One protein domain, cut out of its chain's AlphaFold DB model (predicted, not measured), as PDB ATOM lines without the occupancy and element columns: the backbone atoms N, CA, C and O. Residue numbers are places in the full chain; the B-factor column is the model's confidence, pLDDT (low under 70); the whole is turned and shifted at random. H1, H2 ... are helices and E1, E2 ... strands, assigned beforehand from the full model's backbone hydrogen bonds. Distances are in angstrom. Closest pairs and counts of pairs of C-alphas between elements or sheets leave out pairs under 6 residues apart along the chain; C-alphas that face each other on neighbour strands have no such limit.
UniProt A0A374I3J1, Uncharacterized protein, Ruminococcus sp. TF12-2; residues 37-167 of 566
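Overview. This is residues 37 to 167 of the 566 residues of an uncharacterized protein of Ruminococcus sp. TF12-2 (UniProt A0A374I3J1). A twisted sheet of five antiparallel strands has one long helix, H1, slantwise over one face, making two layers, helix on one face of a sheet. A small parallel pair of strands, E3 and E7, is set off from this sheet, and the long link of residues 134 to 151 loops away from the mean of the C-alphas as far as 22 A. The printed part has 131 residues, with one named helix and seven named strands in the order H1 E1 E2 E3 E4 E5 E6 E7; the large sheet's order is E5 E4 E2 E1 E6, and the class is mixed, helices and strands. The whole is compact and rounded, with a radius of gyration of the C-alphas of 14.7 A and spans of 39 by 38 by 25 A.

Arrangement. The large sheet begins at edge strand E5, residues 122 to 133, antiparallel to E4, residues 105 to 115; they form a hairpin, with N 111 and O 126 at 2.9 A. E4 bends by 53 degrees at residue 108 and E5 by 86 degrees at residue 130. E2, residues 76 to 83, is E4's next antiparallel neighbour, with N 79 and O 112 at 2.8 A. E1, residues 64 to 70, forms a hairpin with E2, with N 67 and O 80 at 2.9 A. E6, residues 152 to 156, is the other edge strand, antiparallel to E1, with N 154 and O 66 at 2.8 A. H1, residues 37 to 54, is on the sheet at a height of 8.4 A, over E4 and E2; its closest C-alphas to E4 are those of Met 48 and Ile 110, 7.1 A apart. On the local plane H1 and E4 stand at 48 degrees, slantwise to the strands. In H1 every O i to N i+4 pair is within hydrogen-bond range. E3, residues 93 to 96, and E7, residues 159 to 162, are parallel neighbours, with N 94 and O 159 at 2.8 A. E6 and E7 meet only through their link; H1 is apart from E3 and E7. Outside the named strands, residues 100 to 101 pair antiparallel with residues 136 to 137.

Along the chain. H1, residues 37 to 54, measures 26.1 A and begins at C-alpha 37 (-16.916, -62.604, 33.862). E4 measures 30.7 A, E5 25.1 A, E2 22.7 A, E1 20.2 A, E6 11.5 A, E7 10.4 A and E3 9.6 A. E5 ends at C-alpha 133 (-5.884, -36.264, 44.012), and E7 at C-alpha 162 (-4.680, -41.248, 25.638).

Size, cuts and confidence. The C-alphas farthest apart, of Asn 54 and Glu 144, are 41.4 A apart. The printed part has no cut; the link from E5 to E6 is long. Mean pLDDT of the printed part is 76.2, and 31 residues are under 70, among them residues 116 to 121 and 139 to 151.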
ATOM      1  N   SER A  37     -17.705 -63.751  33.399       48.78
ATOM      2  CA  SER A  37     -16.916 -62.604  33.862       48.78
ATOM      3  C   SER A  37     -17.598 -61.252  33.624       48.78
ATOM      4  O   SER A  37     -17.591 -60.413  34.521       48.78
ATOM      5  N   ASN A  38     -18.215 -61.034  32.458       47.78
ATOM      6  CA  ASN A  38     -18.859 -59.756  32.125       47.78
ATOM      7  C   ASN A  38     -20.197 -59.588  32.849       47.78
ATOM      8  O   ASN A  38     -20.433 -58.536  33.433       47.78
ATOM      9  N   VAL A  39     -21.001 -60.653  32.929       48.69
ATOM     10  CA  VAL A  39     -22.258 -60.645  33.701       48.69
ATOM     11  C   VAL A  39     -22.005 -60.368  35.181       48.69
ATOM     12  O   VAL A  39     -22.763 -59.644  35.824       48.69
ATOM     13  N   ASN A  40     -20.901 -60.883  35.731       64.56
ATOM     14  CA  ASN A  40     -20.525 -60.576  37.107       64.56
ATOM     15  C   ASN A  40     -20.166 -59.093  37.274       64.56
ATOM     16  O   ASN A  40     -20.629 -58.484  38.231       64.56
ATOM     17  N   ARG A  41     -19.405 -58.491  36.349       72.12
ATOM     18  CA  ARG A  41     -19.050 -57.058  36.401       72.12
ATOM     19  C   ARG A  41     -20.284 -56.162  36.325       72.12
ATOM     20  O   ARG A  41     -20.404 -55.240  37.125       72.12
ATOM     21  N   GLU A  42     -21.217 -56.471  35.428       68.00
ATOM     22  CA  GLU A  42     -22.501 -55.769  35.311       68.00
ATOM     23  C   GLU A  42     -23.296 -55.834  36.608       68.00
ATOM     24  O   GLU A  42     -23.701 -54.796  37.123       68.00
ATOM     25  N   LYS A  43     -23.442 -57.033  37.192       74.25
ATOM     26  CA  LYS A  43     -24.099 -57.195  38.494       74.25
ATOM     27  C   LYS A  43     -23.464 -56.284  39.550       74.25
ATOM     28  O   LYS A  43     -24.191 -55.652  40.312       74.25
ATOM     29  N   ARG A  44     -22.128 -56.172  39.589       77.81
ATOM     30  CA  ARG A  44     -21.429 -55.319  40.571       77.81
ATOM     31  C   ARG A  44     -21.645 -53.834  40.321       77.81
ATOM     32  O   ARG A  44     -21.957 -53.116  41.267       77.81
ATOM     33  N   PHE A  45     -21.546 -53.374  39.078       81.81
ATOM     34  CA  PHE A  45     -21.816 -51.971  38.770       81.81
ATOM     35  C   PHE A  45     -23.282 -51.598  39.010       81.81
ATOM     36  O   PHE A  45     -23.527 -50.538  39.576       81.81
ATOM     37  N   SER A  46     -24.246 -52.474  38.707       78.25
ATOM     38  CA  SER A  46     -25.657 -52.260  39.057       78.25
ATOM     39  C   SER A  46     -25.851 -52.092  40.566       78.25
ATOM     40  O   SER A  46     -26.457 -51.117  40.996       78.25
ATOM     41  N   GLN A  47     -25.240 -52.956  41.386       79.81
ATOM     42  CA  GLN A  47     -25.276 -52.828  42.851       79.81
ATOM     43  C   GLN A  47     -24.669 -51.496  43.344       79.81
ATOM     44  O   GLN A  47     -25.178 -50.888  44.287       79.81
ATOM     45  N   MET A  48     -23.597 -51.009  42.707       87.12
ATOM     46  CA  MET A  48     -22.993 -49.707  43.029       87.12
ATOM     47  C   MET A  48     -23.876 -48.522  42.599       87.12
ATOM     48  O   MET A  48     -23.939 -47.524  43.317       87.12
ATOM     49  N   ILE A  49     -24.574 -48.625  41.465       83.19
ATOM     50  CA  ILE A  49     -25.548 -47.624  40.998       83.19
ATOM     51  C   ILE A  49     -26.746 -47.564  41.952       83.19
ATOM     52  O   ILE A  49     -27.167 -46.475  42.339       83.19
ATOM     53  N   ASP A  50     -27.266 -48.713  42.384       81.00
ATOM     54  CA  ASP A  50     -28.355 -48.774  43.362       81.00
ATOM     55  C   ASP A  50     -27.935 -48.147  44.694       81.00
ATOM     56  O   ASP A  50     -28.688 -47.387  45.304       81.00
ATOM     57  N   TYR A  51     -26.699 -48.398  45.132       85.38
ATOM     58  CA  TYR A  51     -26.127 -47.714  46.288       85.38
ATOM     59  C   TYR A  51     -26.039 -46.197  46.086       85.38
ATOM     60  O   TYR A  51     -26.379 -45.456  47.008       85.38
ATOM     61  N   ALA A  52     -25.647 -45.721  44.898       83.25
ATOM     62  CA  ALA A  52     -25.630 -44.294  44.580       83.25
ATOM     63  C   ALA A  52     -27.026 -43.670  44.740       83.25
ATOM     64  O   ALA A  52     -27.193 -42.706  45.492       83.25
ATOM     65  N   LYS A  53     -28.039 -44.288  44.121       80.44
ATOM     66  CA  LYS A  53     -29.444 -43.859  44.192       80.44
ATOM     67  C   LYS A  53     -29.960 -43.829  45.632       80.44
ATOM     68  O   LYS A  53     -30.523 -42.829  46.065       80.44
ATOM     69  N   ASN A  54     -29.690 -44.881  46.405       83.62
ATOM     70  CA  ASN A  54     -30.117 -44.989  47.803       83.62
ATOM     71  C   ASN A  54     -29.442 -43.977  48.744       83.62
ATOM     72  O   ASN A  54     -29.949 -43.729  49.837       83.62
ATOM     73  N   ASN A  55     -28.310 -43.394  48.341       84.88
ATOM     74  CA  ASN A  55     -27.571 -42.401  49.121       84.88
ATOM     75  C   ASN A  55     -27.660 -40.982  48.528       84.88
ATOM     76  O   ASN A  55     -26.891 -40.112  48.934       84.88
ATOM     77  N   ASN A  56     -28.602 -40.730  47.608       85.75
ATOM     78  CA  ASN A  56     -28.785 -39.439  46.930       85.75
ATOM     79  C   ASN A  56     -27.510 -38.927  46.232       85.75
ATOM     80  O   ASN A  56     -27.222 -37.729  46.239       85.75
ATOM     81  N   ILE A  57     -26.729 -39.838  45.652       85.75
ATOM     82  CA  ILE A  57     -25.572 -39.504  44.823       85.75
ATOM     83  C   ILE A  57     -26.069 -39.390  43.379       85.75
ATOM     84  O   ILE A  57     -26.580 -40.361  42.818       85.75
ATOM     85  N   ASP A  58     -25.942 -38.201  42.789       81.19
ATOM     86  CA  ASP A  58     -26.456 -37.904  41.448       81.19
ATOM     87  C   ASP A  58     -25.565 -38.515  40.360       81.19
ATOM     88  O   ASP A  58     -24.605 -37.905  39.902       81.19
ATOM     89  N   ILE A  59     -25.864 -39.749  39.965       78.06
ATOM     90  CA  ILE A  59     -25.157 -40.437  38.880       78.06
ATOM     91  C   ILE A  59     -25.713 -40.100  37.492       78.06
ATOM     92  O   ILE A  59     -24.978 -40.183  36.513       78.06
ATOM     93  N   GLU A  60     -26.993 -39.733  37.395       72.44
ATOM     94  CA  GLU A  60     -27.676 -39.516  36.114       72.44
ATOM     95  C   GLU A  60     -27.191 -38.240  35.425       72.44
ATOM     96  O   GLU A  60     -27.037 -38.233  34.205       72.44
ATOM     97  N   ASN A  61     -26.876 -37.198  36.204       78.44
ATOM     98  CA  ASN A  61     -26.370 -35.928  35.677       78.44
ATOM     99  C   ASN A  61     -24.851 -35.754  35.829       78.44
ATOM    100  O   ASN A  61     -24.339 -34.670  35.564       78.44
ATOM    101  N   SER A  62     -24.121 -36.788  36.264       80.75
ATOM    102  CA  SER A  62     -22.668 -36.706  36.456       80.75
ATOM    103  C   SER A  62     -21.887 -37.317  35.297       80.75
ATOM    104  O   SER A  62     -22.243 -38.367  34.757       80.75
ATOM    105  N   HIS A  63     -20.738 -36.728  34.984       88.25
ATOM    106  CA  HIS A  63     -19.711 -37.383  34.184       88.25
ATOM    107  C   HIS A  63     -19.029 -38.481  35.001       88.25
ATOM    108  O   HIS A  63     -18.607 -38.251  36.135       88.25
ATOM    109  N   TYR A  64     -18.930 -39.692  34.450       88.25
ATOM    110  CA  TYR A  64     -18.378 -40.831  35.166       88.25
ATOM    111  C   TYR A  64     -17.543 -41.790  34.316       88.25
ATOM    112  O   TYR A  64     -17.706 -41.953  33.101       88.25
ATOM    113  N   ILE A  65     -16.659 -42.499  35.016       87.25
ATOM    114  CA  ILE A  65     -15.866 -43.605  34.485       87.25
ATOM    115  C   ILE A  65     -15.995 -44.793  35.439       87.25
ATOM    116  O   ILE A  65     -15.702 -44.683  36.629       87.25
ATOM    117  N   MET A  66     -16.430 -45.932  34.908       86.88
ATOM    118  CA  MET A  66     -16.527 -47.202  35.619       86.88
ATOM    119  C   MET A  66     -15.282 -48.036  35.337       86.88
ATOM    120  O   MET A  66     -15.008 -48.352  34.177       86.88
ATOM    121  N   THR A  67     -14.537 -48.413  36.373       84.19
ATOM    122  CA  THR A  67     -13.318 -49.219  36.228       84.19
ATOM    123  C   THR A  67     -13.303 -50.404  37.174       84.19
ATOM    124  O   THR A  67     -13.974 -50.410  38.206       84.19
ATOM    125  N   TYR A  68     -12.506 -51.409  36.831       81.38
ATOM    126  CA  TYR A  68     -12.206 -52.515  37.723       81.38
ATOM    127  C   TYR A  68     -10.729 -52.901  37.633       81.38
ATOM    128  O   TYR A  68     -10.104 -52.787  36.580       81.38
ATOM    129  N   SER A  69     -10.173 -53.394  38.732       77.50
ATOM    130  CA  SER A  69      -8.803 -53.904  38.786       77.50
ATOM    131  C   SER A  69      -8.723 -55.112  39.702       77.50
ATOM    132  O   SER A  69      -9.434 -55.201  40.706       77.50
ATOM    133  N   GLU A  70      -7.837 -56.045  39.384       74.12
ATOM    134  CA  GLU A  70      -7.512 -57.125  40.308       74.12
ATOM    135  C   GLU A  70      -6.618 -56.583  41.438       74.12
ATOM    136  O   GLU A  70      -5.790 -55.701  41.231       74.12
ATOM    137  N   ASP A  71      -6.813 -57.050  42.667       69.06
ATOM    138  CA  ASP A  71      -5.924 -56.722  43.779       69.06
ATOM    139  C   ASP A  71      -4.608 -57.506  43.659       69.06
ATOM    140  O   ASP A  71      -4.562 -58.633  43.165       69.06
ATOM    141  N   SER A  72      -3.545 -56.958  44.245       64.50
ATOM    142  CA  SER A  72      -2.234 -57.598  44.368       64.50
ATOM    143  C   SER A  72      -2.230 -58.985  44.992       64.50
ATOM    144  O   SER A  72      -1.341 -59.800  44.754       64.50
ATOM    145  N   SER A  73      -3.265 -59.263  45.771       64.44
ATOM    146  CA  SER A  73      -3.468 -60.528  46.445       64.44
ATOM    147  C   SER A  73      -4.078 -61.615  45.545       64.44
ATOM    148  O   SER A  73      -4.095 -62.768  45.958       64.44
ATOM    149  N   GLN A  74      -4.589 -61.275  44.348       63.62
ATOM    150  CA  GLN A  74      -5.406 -62.137  43.464       63.62
ATOM    151  C   GLN A  74      -6.661 -62.729  44.140       63.62
ATOM    152  O   GLN A  74      -7.370 -63.558  43.569       63.62
ATOM    153  N   TYR A  75      -6.970 -62.308  45.369       69.50
ATOM    154  CA  TYR A  75      -8.139 -62.763  46.120       69.50
ATOM    155  C   TYR A  75      -9.327 -61.822  45.978       69.50
ATOM    156  O   TYR A  75     -10.435 -62.205  46.342       69.50
ATOM    157  N   TYR A  76      -9.117 -60.614  45.454       74.38
ATOM    158  CA  TYR A  76     -10.147 -59.590  45.367       74.38
ATOM    159  C   TYR A  76     -10.073 -58.824  44.055       74.38
ATOM    160  O   TYR A  76      -9.004 -58.636  43.484       74.38
ATOM    161  N   TRP A  77     -11.229 -58.327  43.642       79.50
ATOM    162  CA  TRP A  77     -11.403 -57.326  42.609       79.50
ATOM    163  C   TRP A  77     -11.883 -56.031  43.247       79.50
ATOM    164  O   TRP A  77     -12.755 -56.036  44.121       79.50
ATOM    165  N   TRP A  78     -11.319 -54.927  42.785       84.62
ATOM    166  CA  TRP A  78     -11.795 -53.589  43.079       84.62
ATOM    167  C   TRP A  78     -12.621 -53.075  41.910       84.62
ATOM    168  O   TRP A  78     -12.246 -53.263  40.756       84.62
ATOM    169  N   TYR A  79     -13.733 -52.424  42.223       87.31
ATOM    170  CA  TYR A  79     -14.608 -51.743  41.278       87.31
ATOM    171  C   TYR A  79     -14.737 -50.285  41.700       87.31
ATOM    172  O   TYR A  79     -14.861 -49.992  42.891       87.31
ATOM    173  N   TYR A  80     -14.734 -49.376  40.732       88.31
ATOM    174  CA  TYR A  80     -14.834 -47.942  40.967       88.31
ATOM    175  C   TYR A  80     -15.839 -47.298  40.016       88.31
ATOM    176  O   TYR A  80     -15.844 -47.596  38.824       88.31
ATOM    177  N   ILE A  81     -16.650 -46.378  40.536       91.12
ATOM    178  CA  ILE A  81     -17.360 -45.365  39.747       91.12
ATOM    179  C   ILE A  81     -16.724 -44.029  40.111       91.12
ATOM    180  O   ILE A  81     -16.961 -43.517  41.204       91.12
ATOM    181  N   PHE A  82     -15.884 -43.496  39.229       89.81
ATOM    182  CA  PHE A  82     -15.267 -42.183  39.386       89.81
ATOM    183  C   PHE A  82     -16.188 -41.112  38.819       89.81
ATOM    184  O   PHE A  82     -16.557 -41.211  37.654       89.81
ATOM    185  N   PHE A  83     -16.517 -40.092  39.608       90.69
ATOM    186  CA  PHE A  83     -17.244 -38.907  39.155       90.69
ATOM    187  C   PHE A  83     -16.238 -37.847  38.723       90.69
ATOM    188  O   PHE A  83     -15.494 -37.311  39.548       90.69
ATOM    189  N   ILE A  84     -16.186 -37.600  37.419       89.50
ATOM    190  CA  ILE A  84     -15.218 -36.713  36.789       89.50
ATOM    191  C   ILE A  84     -15.762 -35.287  36.830       89.50
ATOM    192  O   ILE A  84     -16.873 -35.062  36.358       89.50
ATOM    193  N   PRO A  85     -15.027 -34.325  37.402       87.38
ATOM    194  CA  PRO A  85     -15.506 -32.956  37.459       87.38
ATOM    195  C   PRO A  85     -15.366 -32.265  36.096       87.38
ATOM    196  O   PRO A  85     -14.432 -32.523  35.336       87.38
ATOM    197  N   ASP A  86     -16.301 -31.369  35.785       85.44
ATOM    198  CA  ASP A  86     -16.363 -30.695  34.480       85.44
ATOM    199  C   ASP A  86     -15.153 -29.793  34.207       85.44
ATOM    200  O   ASP A  86     -14.804 -29.540  33.057       85.44
ATOM    201  N   ASP A  87     -14.489 -29.312  35.260       86.31
ATOM    202  CA  ASP A  87     -13.342 -28.408  35.177       86.31
ATOM    203  C   ASP A  87     -12.081 -29.056  34.587       86.31
ATOM    204  O   ASP A  87     -11.189 -28.338  34.126       86.31
ATOM    205  N   ILE A  88     -12.007 -30.391  34.566       86.12
ATOM    206  CA  ILE A  88     -10.898 -31.132  33.950       86.12
ATOM    207  C   ILE A  88     -11.223 -31.681  32.558       86.12
ATOM    208  O   ILE A  88     -10.361 -32.302  31.929       86.12
ATOM    209  N   LEU A  89     -12.446 -31.467  32.071       87.31
ATOM    210  CA  LEU A  89     -12.886 -31.921  30.758       87.31
ATOM    211  C   LEU A  89     -12.692 -30.836  29.703       87.31
ATOM    212  O   LEU A  89     -12.872 -29.643  29.942       87.31
ATOM    213  N   VAL A  90     -12.358 -31.265  28.488       84.56
ATOM    214  CA  VAL A  90     -12.301 -30.394  27.310       84.56
ATOM    215  C   VAL A  90     -13.321 -30.916  26.307       84.56
ATOM    216  O   VAL A  90     -13.099 -31.968  25.719       84.56
ATOM    217  N   ASN A  91     -14.435 -30.200  26.112       82.31
ATOM    218  CA  ASN A  91     -15.558 -30.641  25.265       82.31
ATOM    219  C   ASN A  91     -16.022 -32.072  25.620       82.31
ATOM    220  O   ASN A  91     -15.953 -32.972  24.782       82.31
ATOM    221  N   ASP A  92     -16.381 -32.297  26.888       77.81
ATOM    222  CA  ASP A  92     -16.819 -33.598  27.429       77.81
ATOM    223  C   ASP A  92     -15.822 -34.751  27.200       77.81
ATOM    224  O   ASP A  92     -16.177 -35.933  27.180       77.81
ATOM    225  N   THR A  93     -14.543 -34.405  27.013       83.62
ATOM    226  CA  THR A  93     -13.450 -35.350  26.784       83.62
ATOM    227  C   THR A  93     -12.408 -35.248  27.891       83.62
ATOM    228  O   THR A  93     -11.856 -34.175  28.145       83.62
ATOM    229  N   LEU A  94     -12.089 -36.384  28.511       88.38
ATOM    230  CA  LEU A  94     -10.938 -36.537  29.393       88.38
ATOM    231  C   LEU A  94      -9.691 -36.841  28.554       88.38
ATOM    232  O   LEU A  94      -9.644 -37.823  27.808       88.38
ATOM    233  N   ILE A  95      -8.666 -36.001  28.685       87.12
ATOM    234  CA  ILE A  95      -7.408 -36.131  27.942       87.12
ATOM    235  C   ILE A  95      -6.323 -36.659  28.879       87.12
ATOM    236  O   ILE A  95      -5.949 -36.008  29.856       87.12
ATOM    237  N   LEU A  96      -5.799 -37.839  28.560       84.12
ATOM    238  CA  LEU A  96      -4.718 -38.499  29.280       84.12
ATOM    239  C   LEU A  96      -3.423 -38.454  28.468       84.12
ATOM    240  O   LEU A  96      -3.413 -38.467  27.236       84.12
ATOM    241  N   THR A  97      -2.300 -38.424  29.177       80.44
ATOM    242  CA  THR A  97      -0.963 -38.571  28.596       80.44
ATOM    243  C   THR A  97      -0.257 -39.703  29.327       80.44
ATOM    244  O   THR A  97      -0.079 -39.628  30.542       80.44
ATOM    245  N   HIS A  98       0.102 -40.768  28.608       78.25
ATOM    246  CA  HIS A  98       0.593 -42.026  29.191       78.25
ATOM    247  C   HIS A  98      -0.332 -42.566  30.305       78.25
ATOM    248  O   HIS A  98       0.116 -42.892  31.405       78.25
ATOM    249  N   GLY A  99      -1.647 -42.576  30.057       73.38
ATOM    250  CA  GLY A  99      -2.655 -43.071  31.007       73.38
ATOM    251  C   GLY A  99      -2.856 -42.197  32.252       73.38
ATOM    252  O   GLY A  99      -3.510 -42.613  33.209       73.38
ATOM    253  N   ARG A 100      -2.301 -40.979  32.280       78.25
ATOM    254  CA  ARG A 100      -2.341 -40.099  33.453       78.25
ATOM    255  C   ARG A 100      -2.878 -38.715  33.118       78.25
ATOM    256  O   ARG A 100      -2.438 -38.075  32.164       78.25
ATOM    257  N   TYR A 101      -3.772 -38.230  33.971       82.06
ATOM    258  CA  TYR A 101      -4.085 -36.816  34.105       82.06
ATOM    259  C   TYR A 101      -3.099 -36.189  35.098       82.06
ATOM    260  O   TYR A 101      -2.963 -36.637  36.242       82.06
ATOM    261  N   SER A 102      -2.345 -35.195  34.635       74.06
ATOM    262  CA  SER A 102      -1.139 -34.690  35.304       74.06
ATOM    263  C   SER A 102      -1.377 -33.517  36.257       74.06
ATOM    264  O   SER A 102      -0.443 -33.113  36.952       74.06
ATOM    265  N   SER A 103      -2.602 -33.000  36.323       79.81
ATOM    266  CA  SER A 103      -2.966 -31.891  37.206       79.81
ATOM    267  C   SER A 103      -3.682 -32.386  38.459       79.81
ATOM    268  O   SER A 103      -4.327 -33.435  38.455       79.81
ATOM    269  N   SER A 104      -3.570 -31.615  39.540       80.69
ATOM    270  CA  SER A 104      -4.298 -31.889  40.778       80.69
ATOM    271  C   SER A 104      -5.746 -31.434  40.669       80.69
ATOM    272  O   SER A 104      -6.017 -30.371  40.112       80.69
ATOM    273  N   PHE A 105      -6.654 -32.228  41.220       84.62
ATOM    274  CA  PHE A 105      -8.078 -31.922  41.278       84.62
ATOM    275  C   PHE A 105      -8.740 -32.725  42.398       84.62
ATOM    276  O   PHE A 105      -8.145 -33.639  42.976       84.62
ATOM    277  N   THR A 106      -9.980 -32.372  42.698       86.12
ATOM    278  CA  THR A 106     -10.795 -33.057  43.692       86.12
ATOM    279  C   THR A 106     -11.761 -33.991  42.969       86.12
ATOM    280  O   THR A 106     -12.467 -33.566  42.059       86.12
ATOM    281  N   ILE A 107     -11.802 -35.262  43.363       87.75
ATOM    282  CA  ILE A 107     -12.664 -36.273  42.741       87.75
ATOM    283  C   ILE A 107     -13.576 -36.915  43.782       87.75
ATOM    284  O   ILE A 107     -13.193 -37.103  44.938       87.75
ATOM    285  N   SER A 108     -14.775 -37.300  43.363       90.19
ATOM    286  CA  SER A 108     -15.640 -38.169  44.159       90.19
ATOM    287  C   SER A 108     -15.725 -39.537  43.496       90.19
ATOM    288  O   SER A 108     -15.672 -39.638  42.273       90.19
ATOM    289  N   PHE A 109     -15.843 -40.607  44.275       91.69
ATOM    290  CA  PHE A 109     -15.993 -41.947  43.716       91.69
ATOM    291  C   PHE A 109     -16.708 -42.904  44.656       91.69
ATOM    292  O   PHE A 109     -16.645 -42.772  45.878       91.69
ATOM    293  N   ILE A 110     -17.352 -43.910  44.074       92.31
ATOM    294  CA  ILE A 110     -17.827 -45.093  44.792       92.31
ATOM    295  C   ILE A 110     -16.798 -46.190  44.562       92.31
ATOM    296  O   ILE A 110     -16.432 -46.442  43.416       92.31
ATOM    297  N   ASN A 111     -16.328 -46.836  45.626       91.12
ATOM    298  CA  ASN A 111     -15.493 -48.027  45.527       91.12
ATOM    299  C   ASN A 111     -16.251 -49.251  46.043       91.12
ATOM    300  O   ASN A 111     -17.065 -49.154  46.961       91.12
ATOM    301  N   ALA A 112     -15.980 -50.400  45.438       88.00
ATOM    302  CA  ALA A 112     -16.457 -51.682  45.909       88.00
ATOM    303  C   ALA A 112     -15.335 -52.718  45.864       88.00
ATOM    304  O   ALA A 112     -14.544 -52.749  44.919       88.00
ATOM    305  N   ARG A 113     -15.275 -53.584  46.875       87.06
ATOM    306  CA  ARG A 113     -14.365 -54.731  46.928       87.06
ATOM    307  C   ARG A 113     -15.165 -56.020  46.850       87.06
ATOM    308  O   ARG A 113     -16.143 -56.176  47.577       87.06
ATOM    309  N   VAL A 114     -14.737 -56.938  45.992       80.06
ATOM    310  CA  VAL A 114     -15.416 -58.215  45.754       80.06
ATOM    311  C   VAL A 114     -14.401 -59.345  45.784       80.06
ATOM    312  O   VAL A 114     -13.386 -59.284  45.096       80.06
ATOM    313  N   SER A 115     -14.665 -60.386  46.561       73.12
ATOM    314  CA  SER A 115     -13.871 -61.614  46.570       73.12
ATOM    315  C   SER A 115     -13.839 -62.309  45.195       73.12
ATOM    316  O   SER A 115     -14.852 -62.409  44.504       73.12
ATOM    317  N   ASN A 116     -12.673 -62.832  44.798       65.56
ATOM    318  CA  ASN A 116     -12.448 -63.549  43.532       65.56
ATOM    319  C   ASN A 116     -13.152 -64.927  43.495       65.56
ATOM    320  O   ASN A 116     -13.221 -65.580  42.454       65.56
ATOM    321  N   TYR A 117     -13.703 -65.388  44.622       55.12
ATOM    322  CA  TYR A 117     -14.496 -66.615  44.673       55.12
ATOM    323  C   TYR A 117     -15.879 -66.375  44.039       55.12
ATOM    324  O   TYR A 117     -16.628 -65.491  44.454       55.12
ATOM    325  N   GLY A 118     -16.197 -67.147  42.995       47.84
ATOM    326  CA  GLY A 118     -17.309 -66.916  42.064       47.84
ATOM    327  C   GLY A 118     -18.647 -66.500  42.694       47.84
ATOM    328  O   GLY A 118     -19.131 -67.121  43.633       47.84
ATOM    329  N   ASN A 119     -19.242 -65.455  42.110       54.34
ATOM    330  CA  ASN A 119     -20.526 -64.834  42.463       54.34
ATOM    331  C   ASN A 119     -20.629 -64.222  43.878       54.34
ATOM    332  O   ASN A 119     -21.725 -63.827  44.267       54.34
ATOM    333  N   SER A 120     -19.520 -64.069  44.615       59.28
ATOM    334  CA  SER A 120     -19.517 -63.410  45.935       59.28
ATOM    335  C   SER A 120     -20.085 -61.995  45.864       59.28
ATOM    336  O   SER A 120     -19.751 -61.248  44.940       59.28
ATOM    337  N   ASP A 121     -20.938 -61.635  46.820       66.31
ATOM    338  CA  ASP A 121     -21.455 -60.274  46.957       66.31
ATOM    339  C   ASP A 121     -20.354 -59.272  47.319       66.31
ATOM    340  O   ASP A 121     -19.201 -59.630  47.564       66.31
ATOM    341  N   ILE A 122     -20.705 -57.987  47.281       75.19
ATOM    342  CA  ILE A 122     -19.775 -56.910  47.604       75.19
ATOM    343  C   ILE A 122     -19.391 -57.003  49.088       75.19
ATOM    344  O   ILE A 122     -20.239 -56.854  49.965       75.19
ATOM    345  N   ASP A 123     -18.101 -57.212  49.356       76.31
ATOM    346  CA  ASP A 123     -17.543 -57.323  50.709       76.31
ATOM    347  C   ASP A 123     -17.446 -55.953  51.396       76.31
ATOM    348  O   ASP A 123     -17.566 -55.838  52.615       76.31
ATOM    349  N   ALA A 124     -17.194 -54.903  50.612       81.62
ATOM    350  CA  ALA A 124     -17.112 -53.528  51.085       81.62
ATOM    351  C   ALA A 124     -17.571 -52.572  49.984       81.62
ATOM    352  O   ALA A 124     -17.121 -52.705  48.851       81.62
ATOM    353  N   LEU A 125     -18.439 -51.620  50.332       89.38
ATOM    354  CA  LEU A 125     -18.991 -50.603  49.440       89.38
ATOM    355  C   LEU A 125     -18.959 -49.251  50.152       89.38
ATOM    356  O   LEU A 125     -19.532 -49.114  51.234       89.38
ATOM    357  N   GLU A 126     -18.286 -48.264  49.569       92.25
ATOM    358  CA  GLU A 126     -18.117 -46.943  50.177       92.25
ATOM    359  C   GLU A 126     -18.187 -45.841  49.116       92.25
ATOM    360  O   GLU A 126     -17.576 -45.942  48.051       92.25
ATOM    361  N   TYR A 127     -18.885 -44.749  49.433       91.88
ATOM    362  CA  TYR A 127     -18.750 -43.482  48.721       91.88
ATOM    363  C   TYR A 127     -17.714 -42.585  49.397       91.88
ATOM    364  O   TYR A 127     -17.783 -42.328  50.599       91.88
ATOM    365  N   ARG A 128     -16.785 -42.051  48.604       90.69
ATOM    366  CA  ARG A 128     -15.838 -41.023  49.024       90.69
ATOM    367  C   ARG A 128     -16.078 -39.760  48.221       90.69
ATOM    368  O   ARG A 128     -15.879 -39.741  47.010       90.69
ATOM    369  N   ALA A 129     -16.489 -38.709  48.917       90.06
ATOM    370  CA  ALA A 129     -16.661 -37.389  48.333       90.06
ATOM    371  C   ALA A 129     -15.384 -36.564  48.472       90.06
ATOM    372  O   ALA A 129     -14.720 -36.618  49.509       90.06
ATOM    373  N   ASN A 130     -15.120 -35.733  47.470       86.69
ATOM    374  CA  ASN A 130     -14.131 -34.662  47.515       86.69
ATOM    375  C   ASN A 130     -12.733 -35.097  47.984       86.69
ATOM    376  O   ASN A 130     -12.128 -34.482  48.862       86.69
ATOM    377  N   VAL A 131     -12.228 -36.181  47.404       86.38
ATOM    378  CA  VAL A 131     -10.870 -36.660  47.647       86.38
ATOM    379  C   VAL A 131      -9.903 -35.842  46.802       86.38
ATOM    380  O   VAL A 131     -10.017 -35.819  45.578       86.38
ATOM    381  N   ASP A 132      -8.934 -35.196  47.447       84.19
ATOM    382  CA  ASP A 132      -7.863 -34.490  46.748       84.19
ATOM    383  C   ASP A 132      -6.898 -35.486  46.111       84.19
ATOM    384  O   ASP A 132      -6.272 -36.308  46.790       84.19
ATOM    385  N   VAL A 133      -6.755 -35.394  44.792       78.19
ATOM    386  CA  VAL A 133      -5.884 -36.264  44.012       78.19
ATOM    387  C   VAL A 133      -4.821 -35.412  43.339       78.19
ATOM    388  O   VAL A 133      -5.114 -34.503  42.566       78.19
ATOM    389  N   SER A 134      -3.554 -35.714  43.624       69.06
ATOM    390  CA  SER A 134      -2.422 -35.018  43.005       69.06
ATOM    391  C   SER A 134      -2.271 -35.354  41.519       69.06
ATOM    392  O   SER A 134      -1.773 -34.531  40.755       69.06
ATOM    393  N   SER A 135      -2.710 -36.552  41.123       64.12
ATOM    394  CA  SER A 135      -2.839 -37.001  39.739       64.12
ATOM    395  C   SER A 135      -3.751 -38.220  39.639       64.12
ATOM    396  O   SER A 135      -3.622 -39.137  40.453       64.12
ATOM    397  N   PHE A 136      -4.586 -38.281  38.609       71.31
ATOM    398  CA  PHE A 136      -5.473 -39.413  38.350       71.31
ATOM    399  C   PHE A 136      -4.897 -40.287  37.239       71.31
ATOM    400  O   PHE A 136      -4.593 -39.790  36.156       71.31
ATOM    401  N   SER A 137      -4.715 -41.577  37.518       70.75
ATOM    402  CA  SER A 137      -4.150 -42.537  36.565       70.75
ATOM    403  C   SER A 137      -5.183 -43.602  36.215       70.75
ATOM    404  O   SER A 137      -5.632 -44.349  37.087       70.75
ATOM    405  N   LEU A 138      -5.514 -43.693  34.929       71.19
ATOM    406  CA  LEU A 138      -6.270 -44.782  34.324       71.19
ATOM    407  C   LEU A 138      -5.283 -45.585  33.478       71.19
ATOM    408  O   LEU A 138      -4.871 -45.155  32.403       71.19
ATOM    409  N   TYR A 139      -4.844 -46.729  33.994       64.12
ATOM    410  CA  TYR A 139      -3.897 -47.581  33.279       64.12
ATOM    411  C   TYR A 139      -4.638 -48.370  32.196       64.12
ATOM    412  O   TYR A 139      -5.269 -49.380  32.500       64.12
ATOM    413  N   VAL A 140      -4.566 -47.890  30.953       54.81
ATOM    414  CA  VAL A 140      -5.205 -48.496  29.777       54.81
ATOM    415  C   VAL A 140      -4.134 -49.084  28.850       54.81
ATOM    416  O   VAL A 140      -3.592 -48.383  28.008       54.81
ATOM    417  N   ASP A 141      -3.843 -50.359  29.106       50.09
ATOM    418  CA  ASP A 141      -3.164 -51.421  28.332       50.09
ATOM    419  C   ASP A 141      -1.752 -51.303  27.695       50.09
ATOM    420  O   ASP A 141      -1.306 -50.267  27.211       50.09
ATOM    421  N   ASP A 142      -1.109 -52.485  27.707       42.41
ATOM    422  CA  ASP A 142       0.051 -53.070  26.991       42.41
ATOM    423  C   ASP A 142       1.422 -52.378  26.896       42.41
ATOM    424  O   ASP A 142       2.336 -52.932  26.277       42.41
ATOM    425  N   ASP A 143       1.655 -51.237  27.547       38.59
ATOM    426  CA  ASP A 143       3.034 -50.745  27.650       38.59
ATOM    427  C   ASP A 143       3.816 -51.611  28.661       38.59
ATOM    428  O   ASP A 143       3.521 -51.633  29.858       38.59
ATOM    429  N   GLU A 144       4.829 -52.335  28.168       39.16
ATOM    430  CA  GLU A 144       5.705 -53.307  28.860       39.16
ATOM    431  C   GLU A 144       6.406 -52.766  30.131       39.16
ATOM    432  O   GLU A 144       7.162 -53.473  30.806       39.16
ATOM    433  N   GLN A 145       6.160 -51.511  30.513       41.91
ATOM    434  CA  GLN A 145       6.641 -50.911  31.748       41.91
ATOM    435  C   GLN A 145       5.700 -51.179  32.930       41.91
ATOM    436  O   GLN A 145       5.034 -50.298  33.461       41.91
ATOM    437  N   SER A 146       5.765 -52.419  33.421       41.78
ATOM    438  CA  SER A 146       5.841 -52.733  34.856       41.78
ATOM    439  C   SER A 146       4.865 -51.995  35.797       41.78
ATOM    440  O   SER A 146       5.285 -51.416  36.808       41.78
ATOM    441  N   HIS A 147       3.559 -52.111  35.567       45.66
ATOM    442  CA  HIS A 147       2.581 -51.894  36.632       45.66
ATOM    443  C   HIS A 147       1.754 -53.156  36.850       45.66
ATOM    444  O   HIS A 147       0.981 -53.598  36.007       45.66
ATOM    445  N   SER A 148       1.962 -53.769  38.010       45.78
ATOM    446  CA  SER A 148       1.142 -54.862  38.498       45.78
ATOM    447  C   SER A 148      -0.274 -54.324  38.757       45.78
ATOM    448  O   SER A 148      -0.427 -53.453  39.614       45.78
ATOM    449  N   TYR A 149      -1.257 -54.864  38.024       52.97
ATOM    450  CA  TYR A 149      -2.718 -54.658  38.123       52.97
ATOM    451  C   TYR A 149      -3.287 -53.374  37.475       52.97
ATOM    452  O   TYR A 149      -3.581 -52.403  38.176       52.97
ATOM    453  N   PRO A 150      -3.481 -53.345  36.140       64.31
ATOM    454  CA  PRO A 150      -4.083 -52.200  35.454       64.31
ATOM    455  C   PRO A 150      -5.569 -51.999  35.815       64.31
ATOM    456  O   PRO A 150      -6.315 -52.951  36.054       64.31
ATOM    457  N   ASN A 151      -6.001 -50.733  35.846       68.38
ATOM    458  CA  ASN A 151      -7.407 -50.346  35.981       68.38
ATOM    459  C   ASN A 151      -8.081 -50.456  34.614       68.38
ATOM    460  O   ASN A 151      -7.958 -49.563  33.780       68.38
ATOM    461  N   HIS A 152      -8.830 -51.529  34.399       73.69
ATOM    462  CA  HIS A 152      -9.581 -51.720  33.171       73.69
ATOM    463  C   HIS A 152     -10.822 -50.833  33.175       73.69
ATOM    464  O   HIS A 152     -11.641 -50.894  34.096       73.69
ATOM    465  N   ILE A 153     -10.979 -50.020  32.132       76.12
ATOM    466  CA  ILE A 153     -12.185 -49.219  31.951       76.12
ATOM    467  C   ILE A 153     -13.293 -50.133  31.420       76.12
ATOM    468  O   ILE A 153     -13.137 -50.790  30.395       76.12
ATOM    469  N   PHE A 154     -14.409 -50.188  32.140       73.44
ATOM    470  CA  PHE A 154     -15.575 -50.994  31.785       73.44
ATOM    471  C   PHE A 154     -16.592 -50.201  30.965       73.44
ATOM    472  O   PHE A 154     -17.076 -50.681  29.945       73.44
ATOM    473  N   LYS A 155     -16.918 -48.986  31.419       76.75
ATOM    474  CA  LYS A 155     -17.907 -48.102  30.793       76.75
ATOM    475  C   LYS A 155     -17.607 -46.649  31.142       76.75
ATOM    476  O   LYS A 155     -17.116 -46.361  32.232       76.75
ATOM    477  N   SER A 156     -17.929 -45.729  30.244       80.69
ATOM    478  CA  SER A 156     -17.913 -44.294  30.520       80.69
ATOM    479  C   SER A 156     -19.017 -43.597  29.731       80.69
ATOM    480  O   SER A 156     -19.417 -44.085  28.675       80.69
ATOM    481  N   ASN A 157     -19.525 -42.482  30.260       76.75
ATOM    482  CA  ASN A 157     -20.425 -41.581  29.537       76.75
ATOM    483  C   ASN A 157     -19.705 -40.348  28.961       76.75
ATOM    484  O   ASN A 157     -20.363 -39.505  28.358       76.75
ATOM    485  N   ILE A 158     -18.383 -40.256  29.126       81.81
ATOM    486  CA  ILE A 158     -17.534 -39.217  28.543       81.81
ATOM    487  C   ILE A 158     -16.511 -39.839  27.599       81.81
ATOM    488  O   ILE A 158     -16.162 -41.016  27.717       81.81
ATOM    489  N   LYS A 159     -16.005 -39.038  26.663       84.94
ATOM    490  CA  LYS A 159     -14.933 -39.479  25.773       84.94
ATOM    491  C   LYS A 159     -13.606 -39.502  26.531       84.94
ATOM    492  O   LYS A 159     -13.325 -38.609  27.327       84.94
ATOM    493  N   ILE A 160     -12.764 -40.496  26.269       84.56
ATOM    494  CA  ILE A 160     -11.443 -40.642  26.883       84.56
ATOM    495  C   ILE A 160     -10.406 -40.791  25.775       84.56
ATOM    496  O   ILE A 160     -10.510 -41.671  24.923       84.56
ATOM    497  N   THR A 161      -9.379 -39.945  25.803       85.88
ATOM    498  CA  THR A 161      -8.240 -40.045  24.881       85.88
ATOM    499  C   THR A 161      -6.943 -40.262  25.648       85.88
ATOM    500  O   THR A 161      -6.771 -39.713  26.733       85.88
ATOM    501  N   ASN A 162      -6.021 -41.047  25.098       82.81
ATOM    502  CA  ASN A 162      -4.680 -41.248  25.638       82.81
ATOM    503  C   ASN A 162      -3.651 -40.989  24.541       82.81
ATOM    504  O   ASN A 162      -3.678 -41.643  23.508       82.81
ATOM    505  N   ASN A 163      -2.761 -40.014  24.746       81.81
ATOM    506  CA  ASN A 163      -1.783 -39.586  23.733       81.81
ATOM    507  C   ASN A 163      -2.413 -39.202  22.371       81.81
ATOM    508  O   ASN A 163      -1.738 -39.225  21.345       81.81
ATOM    509  N   GLY A 164      -3.690 -38.801  22.369       78.50
ATOM    510  CA  GLY A 164      -4.460 -38.463  21.166       78.50
ATOM    511  C   GLY A 164      -5.304 -39.611  20.602       78.50
ATOM    512  O   GLY A 164      -6.223 -39.339  19.832       78.50
ATOM    513  N   ASP A 165      -5.063 -40.850  21.030       76.81
ATOM    514  CA  ASP A 165      -5.841 -42.017  20.615       76.81
ATOM    515  C   ASP A 165      -7.122 -42.140  21.446       76.81
ATOM    516  O   ASP A 165      -7.104 -41.944  22.662       76.81
ATOM    517  N   ASP A 166      -8.243 -42.461  20.800       80.25
ATOM    518  CA  ASP A 166      -9.515 -42.713  21.482       80.25
ATOM    519  C   ASP A 166      -9.480 -44.086  22.156       80.25
ATOM    520  O   ASP A 166      -9.336 -45.116  21.499       80.25
ATOM    521  N   ILE A 167      -9.603 -44.081  23.480       75.31
ATOM    522  CA  ILE A 167      -9.589 -45.280  24.325       75.31
ATOM    523  C   ILE A 167     -10.908 -45.449  25.081       75.31
ATOM    524  O   ILE A 167     -10.989 -46.220  26.040       75.31
TER     525      ILE A 167